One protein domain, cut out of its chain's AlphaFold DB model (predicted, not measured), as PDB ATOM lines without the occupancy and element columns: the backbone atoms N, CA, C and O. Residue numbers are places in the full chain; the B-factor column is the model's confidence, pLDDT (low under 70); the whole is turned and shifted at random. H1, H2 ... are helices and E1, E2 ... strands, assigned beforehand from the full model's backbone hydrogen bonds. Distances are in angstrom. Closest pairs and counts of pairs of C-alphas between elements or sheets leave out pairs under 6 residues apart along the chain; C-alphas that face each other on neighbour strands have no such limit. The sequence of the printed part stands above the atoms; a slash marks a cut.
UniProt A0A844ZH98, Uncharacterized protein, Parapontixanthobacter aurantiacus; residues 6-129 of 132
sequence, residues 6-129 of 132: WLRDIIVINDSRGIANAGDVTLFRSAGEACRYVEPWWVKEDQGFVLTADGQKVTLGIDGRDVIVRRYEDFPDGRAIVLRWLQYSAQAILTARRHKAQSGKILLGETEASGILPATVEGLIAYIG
ATOM      1  N   TRP A   6     -27.193 -19.548  18.980       94.31
ATOM      2  CA  TRP A   6     -27.263 -20.341  17.747       94.31
ATOM      3  C   TRP A   6     -28.238 -21.529  17.822       94.31
ATOM      4  O   TRP A   6     -28.702 -22.004  16.790       94.31
ATOM      5  N   LEU A   7     -28.589 -22.011  19.021       95.88
ATOM      6  CA  LEU A   7     -29.572 -23.091  19.172       95.88
ATOM      7  C   LEU A   7     -30.992 -22.660  18.771       95.88
ATOM      8  O   LEU A   7     -31.812 -23.516  18.452       95.88
ATOM      9  N   ARG A   8     -31.279 -21.353  18.755       96.12
ATOM     10  CA  ARG A   8     -32.559 -20.817  18.261       96.12
ATOM     11  C   ARG A   8     -32.712 -20.948  16.755       96.12
ATOM     12  O   ARG A   8     -33.832 -21.036  16.267       96.12
ATOM     13  N   ASP A   9     -31.596 -20.965  16.036       96.31
ATOM     14  CA  ASP A   9     -31.608 -21.047  14.579       96.31
ATOM     15  C   ASP A   9     -31.824 -22.491  14.108       96.31
ATOM     16  O   ASP A   9     -32.382 -22.728  13.038       96.31
ATOM     17  N   ILE A  10     -31.432 -23.470  14.925       98.25
ATOM     18  CA  ILE A  10     -31.560 -24.888  14.589       98.25
ATOM     19  C   ILE A  10     -32.978 -25.362  14.799       98.25
ATOM     20  O   ILE A  10     -33.528 -25.224  15.888       98.25
ATOM     21  N   ILE A  11     -33.513 -26.021  13.777       98.56
ATOM     22  CA  ILE A  11     -34.836 -26.626  13.808       98.56
ATOM     23  C   ILE A  11     -34.713 -28.132  13.977       98.56
ATOM     24  O   ILE A  11     -33.964 -28.799  13.262       98.56
ATOM     25  N   VAL A  12     -35.488 -28.654  14.917       98.62
ATOM     26  CA  VAL A  12     -35.654 -30.071  15.204       98.62
ATOM     27  C   VAL A  12     -37.085 -30.442  14.838       98.62
ATOM     28  O   VAL A  12     -38.035 -30.012  15.497       98.62
ATOM     29  N   ILE A  13     -37.241 -31.222  13.771       98.44
ATOM     30  CA  ILE A  13     -38.522 -31.820  13.391       98.44
ATOM     31  C   ILE A  13     -38.588 -33.213  13.994       98.44
ATOM     32  O   ILE A  13     -37.613 -33.953  13.950       98.44
ATOM     33  N   ASN A  14     -39.741 -33.556  14.548       98.19
ATOM     34  CA  ASN A  14     -40.040 -34.872  15.071       98.19
ATOM     35  C   ASN A  14     -41.350 -35.371  14.455       98.19
ATOM     36  O   ASN A  14     -42.433 -34.931  14.855       98.19
ATOM     37  N   ASP A  15     -41.237 -36.284  13.497       96.44
ATOM     38  CA  ASP A  15     -42.371 -36.994  12.910       96.44
ATOM     39  C   ASP A  15     -42.830 -38.073  13.893       96.44
ATOM     40  O   ASP A  15     -42.214 -39.130  14.056       96.44
ATOM     41  N   SER A  16     -43.862 -37.740  14.663       95.44
ATOM     42  CA  SER A  16     -44.400 -38.606  15.701       95.44
ATOM     43  C   SER A  16     -45.847 -38.242  16.009       95.44
ATOM     44  O   SER A  16     -46.303 -37.129  15.769       95.44
ATOM     45  N   ARG A  17     -46.562 -39.166  16.655       92.56
ATOM     46  CA  ARG A  17     -47.962 -38.957  17.066       92.56
ATOM     47  C   ARG A  17     -48.134 -38.101  18.322       92.56
ATOM     48  O   ARG A  17     -49.260 -37.882  18.756       92.56
ATOM     49  N   GLY A  18     -47.051 -37.680  18.974       94.31
ATOM     50  CA  GLY A  18     -47.154 -36.864  20.179       94.31
ATOM     51  C   GLY A  18     -45.835 -36.226  20.574       94.31
ATOM     52  O   GLY A  18     -44.816 -36.901  20.630       94.31
ATOM     53  N   ILE A  19     -45.883 -34.946  20.946       95.56
ATOM     54  CA  ILE A  19     -44.699 -34.120  21.223       95.56
ATOM     55  C   ILE A  19     -43.777 -34.696  22.309       95.56
ATOM     56  O   ILE A  19     -42.575 -34.462  22.308       95.56
ATOM     57  N   ALA A  20     -44.309 -35.479  23.246       94.44
ATOM     58  CA  ALA A  20     -43.502 -36.108  24.290       94.44
ATOM     59  C   ALA A  20     -42.682 -37.312  23.787       94.44
ATOM     60  O   ALA A  20     -41.700 -37.684  24.428       94.44
ATOM     61  N   ASN A  21     -43.073 -37.906  22.658       93.62
ATOM     62  CA  ASN A  21     -42.479 -39.117  22.108       93.62
ATOM     63  C   ASN A  21     -41.503 -38.756  20.993       93.62
ATOM     64  O   ASN A  21     -41.803 -37.912  20.156       93.62
ATOM     65  N   ALA A  22     -40.348 -39.411  20.960       94.56
ATOM     66  CA  ALA A  22     -39.451 -39.328  19.818       94.56
ATOM     67  C   ALA A  22     -39.911 -40.318  18.736       94.56
ATOM     68  O   ALA A  22     -40.122 -41.495  19.031       94.56
ATOM     69  N   GLY A  23     -40.091 -39.833  17.513       94.81
ATOM     70  CA  GLY A  23     -40.309 -40.628  16.311       94.81
ATOM     71  C   GLY A  23     -39.112 -40.493  15.376       94.81
ATOM     72  O   GLY A  23     -37.990 -40.789  15.794       94.81
ATOM     73  N   ASP A  24     -39.339 -40.052  14.137       95.94
ATOM     74  CA  ASP A  24     -38.244 -39.729  13.217       95.94
ATOM     75  C   ASP A  24     -37.794 -38.275  13.415       95.94
ATOM     76  O   ASP A  24     -38.571 -37.336  13.229       95.94
ATOM     77  N   VAL A  25     -36.553 -38.100  13.873       98.00
ATOM     78  CA  VAL A  25     -36.023 -36.804  14.312       98.00
ATOM     79  C   VAL A  25     -35.014 -36.289  13.300       98.00
ATOM     80  O   VAL A  25     -33.925 -36.853  13.159       98.00
ATOM     81  N   THR A  26     -35.337 -35.155  12.685       98.38
ATOM     82  CA  THR A  26     -34.539 -34.533  11.626       98.38
ATOM     83  C   THR A  26     -34.085 -33.136  12.035       98.38
ATOM     84  O   THR A  26     -34.856 -32.347  12.584       98.38
ATOM     85  N   LEU A  27     -32.813 -32.828  11.767       98.50
ATOM     86  CA  LEU A  27     -32.159 -31.579  12.156       98.50
ATOM     87  C   LEU A  27     -31.874 -30.687  10.954       98.50
ATOM     88  O   LEU A  27     -31.284 -31.136   9.973       98.50
ATOM     89  N   PHE A  28     -32.176 -29.399  11.089       98.44
ATOM     90  CA  PHE A  28     -31.893 -28.372  10.086       98.44
ATOM     91  C   PHE A  28     -31.154 -27.199  10.718       98.44
ATOM     92  O   PHE A  28     -31.396 -26.854  11.875       98.44
ATOM     93  N   ARG A  29     -30.267 -26.549   9.959       97.69
ATOM     94  CA  ARG A  29     -29.493 -25.398  10.456       97.69
ATOM     95  C   ARG A  29     -30.325 -24.127  10.555       97.69
ATOM     96  O   ARG A  29     -29.888 -23.170  11.183       97.69
ATOM     97  N   SER A  30     -31.463 -24.094   9.867       97.44
ATOM     98  CA  SER A  30     -32.355 -22.944   9.822       97.44
ATOM     99  C   SER A  30     -33.799 -23.358   9.567       97.44
ATOM    100  O   SER A  30     -34.074 -24.390   8.949       97.44
ATOM    101  N   ALA A  31     -34.726 -22.481   9.944       97.62
ATOM    102  CA  ALA A  31     -36.124 -22.559   9.526       97.62
ATOM    103  C   ALA A  31     -36.299 -22.617   8.006       97.62
ATOM    104  O   ALA A  31     -37.146 -23.357   7.523       97.62
ATOM    105  N   GLY A  32     -35.479 -21.889   7.245       97.81
ATOM    106  CA  GLY A  32     -35.553 -21.910   5.784       97.81
ATOM    107  C   GLY A  32     -35.222 -23.280   5.186       97.81
ATOM    108  O   GLY A  32     -35.867 -23.700   4.231       97.81
ATOM    109  N   GLU A  33     -34.241 -23.994   5.747       98.06
ATOM    110  CA  GLU A  33     -33.941 -25.376   5.347       98.06
ATOM    111  C   GLU A  33     -35.099 -26.318   5.686       98.06
ATOM    112  O   GLU A  33     -35.564 -27.039   4.807       98.06
ATOM    113  N   ALA A  34     -35.618 -26.244   6.915       97.88
ATOM    114  CA  ALA A  34     -36.755 -27.049   7.353       97.88
ATOM    115  C   ALA A  34     -37.996 -26.823   6.471       97.88
ATOM    116  O   ALA A  34     -38.609 -27.774   6.000       97.88
ATOM    117  N   CYS A  35     -38.336 -25.567   6.177       98.06
ATOM    118  CA  CYS A  35     -39.467 -25.204   5.324       98.06
ATOM    119  C   CYS A  35     -39.338 -25.705   3.878       98.06
ATOM    120  O   CYS A  35     -40.347 -26.003   3.255       98.06
ATOM    121  N   ARG A  36     -38.120 -25.811   3.332       97.38
ATOM    122  CA  ARG A  36     -37.907 -26.391   1.993       97.38
ATOM    123  C   ARG A  36     -37.982 -27.914   1.986       97.38
ATOM    124  O   ARG A  36     -38.268 -28.490   0.945       97.38
ATOM    125  N   TYR A  37     -37.664 -28.542   3.113       96.88
ATOM    126  CA  TYR A  37     -37.711 -29.990   3.269       96.88
ATOM    127  C   TYR A  37     -39.135 -30.497   3.525       96.88
ATOM    128  O   TYR A  37     -39.527 -31.535   3.004       96.88
ATOM    129  N   VAL A  38     -39.902 -29.780   4.349       96.94
ATOM    130  CA  VAL A  38     -41.250 -30.195   4.744       96.94
ATOM    131  C   VAL A  38     -42.226 -29.988   3.596       96.94
ATOM    132  O   VAL A  38     -42.401 -28.884   3.086       96.94
ATOM    133  N   GLU A  39     -42.930 -31.056   3.252       96.50
ATOM    134  CA  GLU A  39     -43.981 -31.015   2.249       96.50
ATOM    135  C   GLU A  39     -45.256 -30.328   2.782       96.50
ATOM    136  O   GLU A  39     -45.639 -30.531   3.939       96.50
ATOM    137  N   PRO A  40     -46.006 -29.585   1.946       97.25
ATOM    138  CA  PRO A  40     -47.230 -28.912   2.382       97.25
ATOM    139  C   PRO A  40     -48.289 -29.846   2.983       97.25
ATOM    140  O   PRO A  40     -49.054 -29.426   3.849       97.25
ATOM    141  N   TRP A  41     -48.376 -31.104   2.540       96.19
ATOM    142  CA  TRP A  41     -49.346 -32.057   3.098       96.19
ATOM    143  C   TRP A  41     -49.029 -32.414   4.558       96.19
ATOM    144  O   TRP A  41     -49.952 -32.503   5.362       96.19
ATOM    145  N   TRP A  42     -47.746 -32.496   4.925       96.56
ATOM    146  CA  TRP A  42     -47.304 -32.799   6.290       96.56
ATOM    147  C   TRP A  42     -47.801 -31.738   7.281       96.56
ATOM    148  O   TRP A  42     -48.273 -32.058   8.369       96.56
ATOM    149  N   VAL A  43     -47.786 -30.467   6.858       96.44
ATOM    150  CA  VAL A  43     -48.308 -29.334   7.639       96.44
ATOM    151  C   VAL A  43     -49.840 -29.329   7.693       96.44
ATOM    152  O   VAL A  43     -50.406 -29.015   8.735       96.44
ATOM    153  N   LYS A  44     -50.534 -29.664   6.593       94.69
ATOM    154  CA  LYS A  44     -52.015 -29.710   6.564       94.69
ATOM    155  C   LYS A  44     -52.586 -30.781   7.482       94.69
ATOM    156  O   LYS A  44     -53.676 -30.596   8.014       94.69
ATOM    157  N   GLU A  45     -51.876 -31.893   7.602       94.56
ATOM    158  CA  GLU A  45     -52.329 -33.072   8.333       94.56
ATOM    159  C   GLU A  45     -51.778 -33.149   9.765       94.56
ATOM    160  O   GLU A  45     -52.070 -34.118  10.457       94.56
ATOM    161  N   ASP A  46     -51.024 -32.139  10.216       92.19
ATOM    162  CA  ASP A  46     -50.433 -32.067  11.564       92.19
ATOM    163  C   ASP A  46     -49.608 -33.323  11.918       92.19
ATOM    164  O   ASP A  46     -49.741 -33.913  12.989       92.19
ATOM    165  N   GLN A  47     -48.762 -33.765  10.978       91.94
ATOM    166  CA  GLN A  47     -48.060 -35.059  11.045       91.94
ATOM    167  C   GLN A  47     -46.902 -35.104  12.058       91.94
ATOM    168  O   GLN A  47     -46.290 -36.150  12.263       91.94
ATOM    169  N   GLY A  48     -46.589 -34.001  12.736       94.88
ATOM    170  CA  GLY A  48     -45.567 -34.020  13.772       94.88
ATOM    171  C   GLY A  48     -45.303 -32.671  14.413       94.88
ATOM    172  O   GLY A  48     -46.123 -31.757  14.391       94.88
ATOM    173  N   PHE A  49     -44.131 -32.557  15.030       97.94
ATOM    174  CA  PHE A  49     -43.799 -31.437  15.905       97.94
ATOM    175  C   PHE A  49     -42.491 -30.786  15.494       97.94
ATOM    176  O   PHE A  49     -41.544 -31.460  15.097       97.94
ATOM    177  N   VAL A  50     -42.430 -29.464  15.633       98.31
ATOM    178  CA  VAL A  50     -41.252 -28.674  15.280       98.31
ATOM    179  C   VAL A  50     -40.870 -27.798  16.463       98.31
ATOM    180  O   VAL A  50     -41.679 -27.001  16.946       98.31
ATOM    181  N   LEU A  51     -39.639 -27.959  16.938       98.56
ATOM    182  CA  LEU A  51     -39.047 -27.145  17.994       98.56
ATOM    183  C   LEU A  51     -37.721 -26.563  17.498       98.56
ATOM    184  O   LEU A  51     -37.041 -27.172  16.675       98.56
ATOM    185  N   THR A  52     -37.319 -25.409  18.013       98.50
ATOM    186  CA  THR A  52     -35.919 -24.985  17.934       98.50
ATOM    187  C   THR A  52     -35.075 -25.837  18.880       98.50
ATOM    188  O   THR A  52     -35.592 -26.400  19.849       98.50
ATOM    189  N   ALA A  53     -33.762 -25.915  18.672       98.00
ATOM    190  CA  ALA A  53     -32.903 -26.687  19.568       98.00
ATOM    191  C   ALA A  53     -32.814 -26.105  20.994       98.00
ATOM    192  O   ALA A  53     -32.458 -26.825  21.930       98.00
ATOM    193  N   ASP A  54     -33.156 -24.828  21.192       96.75
ATOM    194  CA  ASP A  54     -33.279 -24.234  22.528       96.75
ATOM    195  C   ASP A  54     -34.645 -24.490  23.196       96.75
ATOM    196  O   ASP A  54     -34.765 -24.283  24.406       96.75
ATOM    197  N   GLY A  55     -35.625 -25.028  22.457       97.25
ATOM    198  CA  GLY A  55     -36.898 -25.515  22.985       97.25
ATOM    199  C   GLY A  55     -38.127 -24.658  22.681       97.25
ATOM    200  O   GLY A  55     -39.196 -24.963  23.203       97.25
ATOM    201  N   GLN A  56     -38.028 -23.610  21.866       97.75
ATOM    202  CA  GLN A  56     -39.210 -22.867  21.425       97.75
ATOM    203  C   GLN A  56     -40.021 -23.698  20.432       97.75
ATOM    204  O   GLN A  56     -39.472 -24.373  19.561       97.75
ATOM    205  N   LYS A  57     -41.348 -23.640  20.540       98.06
ATOM    206  CA  LYS A  57     -42.237 -24.273  19.572       98.06
ATOM    207  C   LYS A  57     -42.296 -23.443  18.305       98.06
ATOM    208  O   LYS A  57     -42.512 -22.235  18.355       98.06
ATOM    209  N   VAL A  58     -42.151 -24.113  17.169       98.31
ATOM    210  CA  VAL A  58     -42.259 -23.496  15.851       98.31
ATOM    211  C   VAL A  58     -43.550 -23.974  15.216       98.31
ATOM    212  O   VAL A  58     -43.730 -25.158  14.949       98.31
ATOM    213  N   THR A  59     -44.472 -23.048  14.979       97.94
ATOM    214  CA  THR A  59     -45.695 -23.361  14.240       97.94
ATOM    215  C   THR A  59     -45.433 -23.122  12.759       97.94
ATOM    216  O   THR A  59     -45.188 -21.986  12.343       97.94
ATOM    217  N   LEU A  60     -45.496 -24.190  11.965       98.00
ATOM    218  CA  LEU A  60     -45.449 -24.107  10.508       98.00
ATOM    219  C   LEU A  60     -46.832 -23.771   9.939       98.00
ATOM    220  O   LEU A  60     -47.867 -23.992  10.563       98.00
ATOM    221  N   GLY A  61     -46.848 -23.216   8.736       97.88
ATOM    222  CA  GLY A  61     -48.055 -23.004   7.953       97.88
ATOM    223  C   GLY A  61     -47.737 -23.009   6.468       97.88
ATOM    224  O   GLY A  61     -46.595 -23.211   6.071       97.88
ATOM    225  N   ILE A  62     -48.759 -22.778   5.651       97.81
ATOM    226  CA  ILE A  62     -48.635 -22.804   4.191       97.81
ATOM    227  C   ILE A  62     -48.996 -21.438   3.638       97.81
ATOM    228  O   ILE A  62     -49.987 -20.845   4.079       97.81
ATOM    229  N   ASP A  63     -48.199 -20.957   2.692       97.06
ATOM    230  CA  ASP A  63     -48.484 -19.782   1.878       97.06
ATOM    231  C   ASP A  63     -48.369 -20.161   0.396       97.06
ATOM    232  O   ASP A  63     -47.295 -20.471  -0.116       97.06
ATOM    233  N   GLY A  64     -49.513 -20.260  -0.284       94.19
ATOM    234  CA  GLY A  64     -49.582 -20.829  -1.629       94.19
ATOM    235  C   GLY A  64     -49.136 -22.297  -1.670       94.19
ATOM    236  O   GLY A  64     -49.865 -23.185  -1.220       94.19
ATOM    237  N   ARG A  65     -47.966 -22.551  -2.267       93.44
ATOM    238  CA  ARG A  65     -47.342 -23.886  -2.351       93.44
ATOM    239  C   ARG A  65     -46.190 -24.074  -1.367       93.44
ATOM    240  O   ARG A  65     -45.717 -25.197  -1.234       93.44
ATOM    241  N   ASP A  66     -45.776 -23.012  -0.689       96.94
ATOM    242  CA  ASP A  66     -44.589 -23.018   0.148       96.94
ATOM    243  C   ASP A  66     -44.964 -23.247   1.615       96.94
ATOM    244  O   ASP A  66     -45.989 -22.758   2.105       96.94
ATOM    245  N   VAL A  67     -44.119 -23.987   2.331       98.06
ATOM    246  CA  VAL A  67     -44.184 -24.076   3.791       98.06
ATOM    247  C   VAL A  67     -43.416 -22.898   4.379       98.06
ATOM    248  O   VAL A  67     -42.316 -22.570   3.944       98.06
ATOM    249  N   ILE A  68     -43.994 -22.254   5.388       98.19
ATOM    250  CA  ILE A  68     -43.409 -21.098   6.069       98.19
ATOM    251  C   ILE A  68     -43.509 -21.254   7.583       98.19
ATOM    252  O   ILE A  68     -44.399 -21.933   8.100       98.19
ATOM    253  N   VAL A  69     -42.638 -20.565   8.316       98.12
ATOM    254  CA  VAL A  69     -42.820 -20.393   9.759       98.12
ATOM    255  C   VAL A  69     -43.872 -19.320  10.001       98.12
ATOM    256  O   VAL A  69     -43.733 -18.187   9.545       98.12
ATOM    257  N   ARG A  70     -44.927 -19.665  10.742       98.12
ATOM    258  CA  ARG A  70     -45.978 -18.719  11.134       98.12
ATOM    259  C   ARG A  70     -45.620 -17.970  12.406       98.12
ATOM    260  O   ARG A  70     -45.895 -16.778  12.491       98.12
ATOM    261  N   ARG A  71     -45.050 -18.662  13.394       97.31
ATOM    262  CA  ARG A  71     -44.636 -18.064  14.670       97.31
ATOM    263  C   ARG A  71     -43.725 -18.985  15.473       97.31
ATOM    264  O   ARG A  71     -43.760 -20.204  15.301       97.31
ATOM    265  N   TYR A  72     -42.990 -18.358  16.382       98.00
ATOM    266  CA  TYR A  72     -42.263 -18.994  17.472       98.00
ATOM    267  C   TYR A  72     -43.002 -18.717  18.775       98.00
ATOM    268  O   TYR A  72     -43.487 -17.605  18.988       98.00
ATOM    269  N   GLU A  73     -43.095 -19.724  19.629       97.62
ATOM    270  CA  GLU A  73     -43.779 -19.639  20.912       97.62
ATOM    271  C   GLU A  73     -42.909 -20.280  21.985       97.62
ATOM    272  O   GLU A  73     -42.335 -21.351  21.775       97.62
ATOM    273  N   ASP A  74     -42.831 -19.649  23.153       96.94
ATOM    274  CA  ASP A  74     -42.210 -20.291  24.302       96.94
ATOM    275  C   ASP A  74     -43.010 -21.543  24.659       96.94
ATOM    276  O   ASP A  74     -44.240 -21.522  24.749       96.94
ATOM    277  N   PHE A  75     -42.300 -22.651  24.846       96.25
ATOM    278  CA  PHE A  75     -42.916 -23.929  25.146       96.25
ATOM    279  C   PHE A  75     -42.347 -24.473  26.453       96.25
ATOM    280  O   PHE A  75     -41.153 -24.791  26.512       96.25
ATOM    281  N   PRO A  76     -43.169 -24.569  27.516       95.00
ATOM    282  CA  PRO A  76     -42.747 -25.196  28.758       95.00
ATOM    283  C   PRO A  76     -42.152 -26.579  28.481       95.00
ATOM    284  O   PRO A  76     -42.671 -27.339  27.667       95.00
ATOM    285  N   ASP A  77     -41.022 -26.873  29.119       95.56
ATOM    286  CA  ASP A  77     -40.263 -28.118  28.952       95.56
ATOM    287  C   ASP A  77     -39.724 -28.397  27.537       95.56
ATOM    288  O   ASP A  77     -39.150 -29.464  27.302       95.56
ATOM    289  N   GLY A  78     -39.822 -27.451  26.598       97.25
ATOM    290  CA  GLY A  78     -39.399 -27.652  25.213       97.25
ATOM    291  C   GLY A  78     -37.941 -28.088  25.084       97.25
ATOM    292  O   GLY A  78     -37.643 -29.044  24.371       97.25
ATOM    293  N   ARG A  79     -37.029 -27.497  25.865       96.38
ATOM    294  CA  ARG A  79     -35.612 -27.905  25.880       96.38
ATOM    295  C   ARG A  79     -35.422 -29.346  26.361       96.38
ATOM    296  O   ARG A  79     -34.586 -30.072  25.828       96.38
ATOM    297  N   ALA A  80     -36.188 -29.769  27.366       97.38
ATOM    298  CA  ALA A  80     -36.137 -31.139  27.872       97.38
ATOM    299  C   ALA A  80     -36.724 -32.131  26.856       97.38
ATOM    300  O   ALA A  80     -36.206 -33.236  26.700       97.38
ATOM    301  N   ILE A  81     -37.772 -31.732  26.129       98.12
ATOM    302  CA  ILE A  81     -38.354 -32.514  25.033       98.12
ATOM    303  C   ILE A  81     -37.342 -32.697  23.902       98.12
ATOM    304  O   ILE A  81     -37.077 -33.838  23.525       98.12
ATOM    305  N   VAL A  82     -36.721 -31.611  23.430       98.25
ATOM    306  CA  VAL A  82     -35.657 -31.661  22.415       98.25
ATOM    307  C   VAL A  82     -34.547 -32.603  22.858       98.25
ATOM    308  O   VAL A  82     -34.164 -33.492  22.103       98.25
ATOM    309  N   LEU A  83     -34.064 -32.473  24.097       98.19
ATOM    310  CA  LEU A  83     -33.015 -33.351  24.611       98.19
ATOM    311  C   LEU A  83     -33.404 -34.834  24.505       98.19
ATOM    312  O   LEU A  83     -32.598 -35.635  24.037       98.19
ATOM    313  N   ARG A  84     -34.641 -35.200  24.870       98.12
ATOM    314  CA  ARG A  84     -35.134 -36.582  24.744       98.12
ATOM    315  C   ARG A  84     -35.190 -37.055  23.293       98.12
ATOM    316  O   ARG A  84     -34.777 -38.178  23.011       98.12
ATOM    317  N   TRP A  85     -35.666 -36.215  22.375       98.38
ATOM    318  CA  TRP A  85     -35.699 -36.534  20.944       98.38
ATOM    319  C   TRP A  85     -34.300 -36.800  20.391       98.38
ATOM    320  O   TRP A  85     -34.067 -37.810  19.726       98.38
ATOM    321  N   LEU A  86     -33.345 -35.934  20.726       98.56
ATOM    322  CA  LEU A  86     -31.961 -36.070  20.288       98.56
ATOM    323  C   LEU A  86     -31.290 -37.310  20.889       98.56
ATOM    324  O   LEU A  86     -30.596 -38.032  20.180       98.56
ATOM    325  N   GLN A  87     -31.518 -37.602  22.171       98.25
ATOM    326  CA  GLN A  87     -30.999 -38.815  22.809       98.25
ATOM    327  C   GLN A  87     -31.524 -40.082  22.127       98.25
ATOM    328  O   GLN A  87     -30.751 -41.003  21.862       98.25
ATOM    329  N   TYR A  88     -32.818 -40.112  21.799       98.00
ATOM    330  CA  TYR A  88     -33.425 -41.229  21.083       98.00
ATOM    331  C   TYR A  88     -32.797 -41.424  19.693       98.00
ATOM    332  O   TYR A  88     -32.355 -42.526  19.364       98.00
ATOM    333  N   SER A  89     -32.675 -40.347  18.910       98.06
ATOM    334  CA  SER A  89     -32.051 -40.389  17.579       98.06
ATOM    335  C   SER A  89     -30.578 -40.816  17.644       98.06
ATOM    336  O   SER A  89     -30.149 -41.725  16.928       98.06
ATOM    337  N   ALA A  90     -29.805 -40.261  18.582       98.00
ATOM    338  CA  ALA A  90     -28.408 -40.637  18.788       98.00
ATOM    339  C   ALA A  90     -28.252 -42.122  19.163       98.00
ATOM    340  O   ALA A  90     -27.350 -42.799  18.659       98.00
ATOM    341  N   GLN A  91     -29.155 -42.662  19.985       98.00
ATOM    342  CA  GLN A  91     -29.164 -44.081  20.338       98.00
ATOM    343  C   GLN A  91     -29.479 -44.978  19.131       98.00
ATOM    344  O   GLN A  91     -28.837 -46.023  18.955       98.00
ATOM    345  N   ALA A  92     -30.421 -44.575  18.276       97.25
ATOM    346  CA  ALA A  92     -30.728 -45.286  17.037       97.25
ATOM    347  C   ALA A  92     -29.518 -45.296  16.083       97.25
ATOM    348  O   ALA A  92     -29.122 -46.357  15.589       97.25
ATOM    349  N   ILE A  93     -28.854 -44.147  15.904       97.00
ATOM    350  CA  ILE A  93     -27.632 -44.020  15.095       97.00
ATOM    351  C   ILE A  93     -26.509 -44.898  15.649       97.00
ATOM    352  O   ILE A  93     -25.884 -45.639  14.887       97.00
ATOM    353  N   LEU A  94     -26.257 -44.859  16.960       97.44
ATOM    354  CA  LEU A  94     -25.243 -45.696  17.603       97.44
ATOM    355  C   LEU A  94     -25.514 -47.186  17.365       97.44
ATOM    356  O   LEU A  94     -24.601 -47.942  17.034       97.44
ATOM    357  N   THR A  95     -26.771 -47.607  17.496       97.06
ATOM    358  CA  THR A  95     -27.190 -48.993  17.251       97.06
ATOM    359  C   THR A  95     -26.896 -49.405  15.807       97.06
ATOM    360  O   THR A  95     -26.259 -50.435  15.570       97.06
ATOM    361  N   ALA A  96     -27.262 -48.565  14.835       96.25
ATOM    362  CA  ALA A  96     -26.973 -48.809  13.425       96.25
ATOM    363  C   ALA A  96     -25.461 -48.844  13.133       96.25
ATOM    364  O   ALA A  96     -24.987 -49.705  12.386       96.25
ATOM    365  N   ARG A  97     -24.684 -47.935  13.734       96.44
ATOM    366  CA  ARG A  97     -23.220 -47.894  13.611       96.44
ATOM    367  C   ARG A  97     -22.571 -49.150  14.192       96.44
ATOM    368  O   ARG A  97     -21.752 -49.764  13.518       96.44
ATOM    369  N   ARG A  98     -22.993 -49.609  15.370       96.12
ATOM    370  CA  ARG A  98     -22.516 -50.867  15.974       96.12
ATOM    371  C   ARG A  98     -22.772 -52.076  15.085       96.12
ATOM    372  O   ARG A  98     -21.858 -52.866  14.868       96.12
ATOM    373  N   HIS A  99     -23.959 -52.175  14.495       95.69
ATOM    374  CA  HIS A  99     -24.261 -53.241  13.542       95.69
ATOM    375  C   HIS A  99     -23.355 -53.180  12.291       95.69
ATOM    376  O   HIS A  99     -22.839 -54.194  11.814       95.69
ATOM    377  N   LYS A 100     -23.083 -51.977  11.765       95.62
ATOM    378  CA  LYS A 100     -22.120 -51.794  10.662       95.62
ATOM    379  C   LYS A 100     -20.683 -52.144  11.073       95.62
ATOM    380  O   LYS A 100     -19.959 -52.726  10.271       95.62
ATOM    381  N   ALA A 101     -20.281 -51.844  12.305       95.75
ATOM    382  CA  ALA A 101     -18.952 -52.164  12.817       95.75
ATOM    383  C   ALA A 101     -18.744 -53.676  12.987       95.75
ATOM    384  O   ALA A 101     -17.702 -54.199  12.604       95.75
ATOM    385  N   GLN A 102     -19.765 -54.401  13.455       93.62
ATOM    386  CA  GLN A 102     -19.741 -55.868  13.545       93.62
ATOM    387  C   GLN A 102     -19.555 -56.548  12.181       93.62
ATOM    388  O   GLN A 102     -18.954 -57.613  12.101       93.62
ATOM    389  N   SER A 103     -20.030 -55.919  11.102       94.19
ATOM    390  CA  SER A 103     -19.804 -56.385   9.725       94.19
ATOM    391  C   SER A 103     -18.509 -55.851   9.094       94.19
ATOM    392  O   SER A 103     -18.306 -56.020   7.893       94.19
ATOM    393  N   GLY A 104     -17.645 -55.185   9.870       93.44
ATOM    394  CA  GLY A 104     -16.363 -54.643   9.412       93.44
ATOM    395  C   GLY A 104     -16.477 -53.446   8.463       93.44
ATOM    396  O   GLY A 104     -15.484 -53.045   7.864       93.44
ATOM    397  N   LYS A 105     -17.673 -52.865   8.302       93.50
ATOM    398  CA  LYS A 105     -17.906 -51.761   7.355       93.50
ATOM    399  C   LYS A 105     -17.417 -50.412   7.872       93.50
ATOM    400  O   LYS A 105     -17.179 -49.517   7.070       93.50
ATOM    401  N   ILE A 106     -17.327 -50.254   9.192       94.38
ATOM    402  CA  ILE A 106     -16.845 -49.036   9.850       94.38
ATOM    403  C   ILE A 106     -16.038 -49.392  11.102       94.38
ATOM    404  O   ILE A 106     -16.225 -50.463  11.679       94.38
ATOM    405  N   LEU A 107     -15.200 -48.459  11.550       93.62
ATOM    406  CA  LEU A 107     -14.551 -48.491  12.860       93.62
ATOM    407  C   LEU A 107     -15.248 -47.483  13.777       93.62
ATOM    408  O   LEU A 107     -15.517 -46.359  13.356       93.62
ATOM    409  N   LEU A 108     -15.552 -47.890  15.007       92.94
ATOM    410  CA  LEU A 108     -16.100 -46.992  16.026       92.94
ATOM    411  C   LEU A 108     -14.968 -46.348  16.819       92.94
ATOM    412  O   LEU A 108     -13.941 -46.984  17.061       92.94
ATOM    413  N   GLY A 109     -15.188 -45.115  17.276       92.25
ATOM    414  CA  GLY A 109     -14.349 -44.533  18.322       92.25
ATOM    415  C   GLY A 109     -14.517 -45.279  19.650       92.25
ATOM    416  O   GLY A 109     -15.522 -45.956  19.868       92.25
ATOM    417  N   GLU A 110     -13.555 -45.131  20.562       93.50
ATOM    418  CA  GLU A 110     -13.569 -45.805  21.869       93.50
ATOM    419  C   GLU A 110     -14.844 -45.494  22.673       93.50
ATOM    420  O   GLU A 110     -15.521 -46.401  23.152       93.50
ATOM    421  N   THR A 111     -15.247 -44.226  22.728       92.25
ATOM    422  CA  THR A 111     -16.471 -43.782  23.414       92.25
ATOM    423  C   THR A 111     -17.748 -44.376  22.816       92.25
ATOM    424  O   THR A 111     -18.601 -44.860  23.561       92.25
ATOM    425  N   GLU A 112     -17.879 -44.404  21.485       91.81
ATOM    426  CA  GLU A 112     -19.015 -45.050  20.805       91.81
ATOM    427  C   GLU A 112     -19.019 -46.570  21.038       91.81
ATOM    428  O   GLU A 112     -20.071 -47.173  21.277       91.81
ATOM    429  N   ALA A 113     -17.845 -47.207  21.010       92.31
ATOM    430  CA  ALA A 113     -17.709 -48.629  21.302       92.31
ATOM    431  C   ALA A 113     -18.203 -48.941  22.724       92.31
ATOM    432  O   ALA A 113     -19.029 -49.841  22.898       92.31
ATOM    433  N   SER A 114     -17.831 -48.120  23.712       94.19
ATOM    434  CA  SER A 114     -18.325 -48.190  25.095       94.19
ATOM    435  C   SER A 114     -19.793 -47.780  25.265       94.19
ATOM    436  O   SER A 114     -20.382 -48.030  26.311       94.19
ATOM    437  N   GLY A 115     -20.422 -47.203  24.240       93.38
ATOM    438  CA  GLY A 115     -21.837 -46.822  24.251       93.38
ATOM    439  C   GLY A 115     -22.128 -45.500  24.938       93.38
ATOM    440  O   GLY A 115     -23.261 -45.256  25.344       93.38
ATOM    441  N   ILE A 116     -21.108 -44.660  25.080       95.19
ATOM    442  CA  ILE A 116     -21.223 -43.348  25.695       95.19
ATOM    443  C   ILE A 116     -21.669 -42.359  24.617       95.19
ATOM    444  O   ILE A 116     -20.975 -42.160  23.620       95.19
ATOM    445  N   LEU A 117     -22.826 -41.734  24.833       96.62
ATOM    446  CA  LEU A 117     -23.357 -40.666  23.988       96.62
ATOM    447  C   LEU A 117     -23.146 -39.293  24.643       96.62
ATOM    448  O   LEU A 117     -23.070 -39.203  25.872       96.62
ATOM    449  N   PRO A 118     -23.094 -38.208  23.850       96.94
ATOM    450  CA  PRO A 118     -23.124 -36.859  24.397       96.94
ATOM    451  C   PRO A 118     -24.385 -36.618  25.240       96.94
ATOM    452  O   PRO A 118     -25.474 -37.069  24.895       96.94
ATOM    453  N   ALA A 119     -24.243 -35.877  26.339       95.75
ATOM    454  CA  ALA A 119     -25.349 -35.593  27.259       95.75
ATOM    455  C   ALA A 119     -26.007 -34.219  27.031       95.75
ATOM    456  O   ALA A 119     -27.020 -33.911  27.658       95.75
ATOM    457  N   THR A 120     -25.431 -33.382  26.165       96.75
ATOM    458  CA  THR A 120     -25.916 -32.027  25.877       96.75
ATOM    459  C   THR A 120     -26.562 -31.950  24.499       96.75
ATOM    460  O   THR A 120     -26.229 -32.730  23.607       96.75
ATOM    461  N   VAL A 121     -27.458 -30.978  24.312       97.19
ATOM    462  CA  VAL A 121     -28.107 -30.708  23.019       97.19
ATOM    463  C   VAL A 121     -27.058 -30.467  21.932       97.19
ATOM    464  O   VAL A 121     -27.121 -31.068  20.867       97.19
ATOM    465  N   GLU A 122     -26.045 -29.656  22.227       96.75
ATOM    466  CA  GLU A 122     -24.962 -29.307  21.311       96.75
ATOM    467  C   GLU A 122     -24.168 -30.542  20.869       96.75
ATOM    468  O   GLU A 122     -23.925 -30.744  19.678       96.75
ATOM    469  N   GLY A 123     -23.787 -31.390  21.830       97.25
ATOM    470  CA  GLY A 123     -23.037 -32.609  21.548       97.25
ATOM    471  C   GLY A 123     -23.862 -33.617  20.753       97.25
ATOM    472  O   GLY A 123     -23.340 -34.257  19.843       97.25
ATOM    473  N   LEU A 124     -25.159 -33.731  21.052       98.25
ATOM    474  CA  LEU A 124     -26.061 -34.615  20.321       98.25
ATOM    475  C   LEU A 124     -26.307 -34.128  18.890       98.25
ATOM    476  O   LEU A 124     -26.271 -34.941  17.973       98.25
ATOM    477  N   ILE A 125     -26.474 -32.820  18.669       98.12
ATOM    478  CA  ILE A 125     -26.573 -32.239  17.319       98.12
ATOM    479  C   ILE A 125     -25.312 -32.551  16.508       98.12
ATOM    480  O   ILE A 125     -25.416 -32.996  15.368       98.12
ATOM    481  N   ALA A 126     -24.125 -32.368  17.096       96.88
ATOM    482  CA  ALA A 126     -22.861 -32.677  16.425       96.88
ATOM    483  C   ALA A 126     -22.724 -34.172  16.081       96.88
ATOM    484  O   ALA A 126     -22.136 -34.518  15.059       96.88
ATOM    485  N   TYR A 127     -23.272 -35.050  16.923       97.38
ATOM    486  CA  TYR A 127     -23.251 -36.496  16.722       97.38
ATOM    487  C   TYR A 127     -24.236 -36.973  15.641       97.38
ATOM    488  O   TYR A 127     -23.883 -37.818  14.818       97.38
ATOM    489  N   ILE A 128     -25.462 -36.439  15.645       97.62
ATOM    490  CA  ILE A 128     -26.532 -36.801  14.702       97.62
ATOM    491  C   ILE A 128     -26.244 -36.213  13.315       97.62
ATOM    492  O   ILE A 128     -26.332 -36.920  12.313       97.62
ATOM    493  N   GLY A 129     -25.846 -34.939  13.268       97.31
ATOM    494  CA  GLY A 129     -25.666 -34.179  12.036       97.31
ATOM    495  C   GLY A 129     -26.969 -33.582  11.494       97.31
ATOM    496  O   GLY A 129     -28.069 -33.943  11.906       97.31
TER     497      GLY A 129
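AT A GLANCE: This is residues 6 to 129 of the 132 residues of an uncharacterized protein of Parapontixanthobacter aurantiacus (UniProt A0A844ZH98). A small sheet of three strands, E2, E1 and E3, has the long helix H3 crossing one face and the short helix H1 over the other, while a long hairpin, E4 and E5, stands at one end with H1 and H2 packed on it. H3 runs on past the sheet toward the other end, where the chain turns through H4 and folds back to H5, which packs on H3. The printed part has 124 residues, with five named helices and five named strands in the order E1, E2, H1, H2, E3, E4, E5, H3, H4, H5. The class is mixed, helices and strands, and both sheets, E2 E1 E3 and E4 E5, are antiparallel. The whole is compact, with a radius of gyration of the C-alphas of 15.7 A, yet elongated, spanning 49 by 28 by 25 A.

IN THESE COORDINATES: Find C-alpha 11 at (-34.836, -26.626, 13.808), where E1 begins; it runs to residue 15, and E2 follows at residues 24 to 28. Next come H1 at residues 31 to 37, H2 at 40 to 44 and E3 at 49 to 52. E4, residues 57 to 63, is 19.3 A long, and E5, residues 66 to 73, 21.1 A. From C-alpha 78 at (-39.399, -27.652, 25.213), H3 runs 36.3 A to residue 102. H4 holds residues 110 to 114, and H5, residues 121 to 128, ends with C-alpha 128 at (-26.532, -36.801, 14.702).

HOW THE PARTS SIT: Start at the inner strand E1: N 13 and O 26 are 2.9 A apart toward E2, its hairpin partner, and N 12 and O 51 are 2.8 A apart toward E3, both within hydrogen-bond range. H3 is on this sheet at a height of 9.5 A and runs across the strands, at 72 degrees to E1 on the local plane. H1 is on the opposite face, 8.8 A high, giving three layers, helices on both faces of a sheet. E2, H1, H2 and E3 form a split strand-helix-strand unit, two strands running the same way with E1 between them; its crossover is right-handed. In the hairpin E4 and E5, N 61 and O 68 are 2.8 A apart, within hydrogen-bond range. The closest C-alphas of H1 and E5 are Cys 35 and Val 67, 5.1 A apart; those of H2 and E4 are Val 43 and Gly 61, 6.3 A. H5 touches residues 82 to 93 of H3, closest at the C-alphas of Leu 83 and Val 121, 5.8 A, at a shallow tilt of 30 degrees, the same way. H5 only grazes the sheet, with residues 125 to 128. H3 and H4 are close but not clearly touching, with the C-alphas of Leu 94 and Glu 112 closest at 7.0 A. In H1, H2, H3, H4 and H5 every O i to N i+4 pair is within hydrogen-bond range.

THE WHOLE: Look to Gly 64 and Glu 110 for the two C-alphas farthest apart, 49.7 A. The printed part has no cut and no long link. The mean pLDDT of the printed part is 96.5, and no printed residue is under 70.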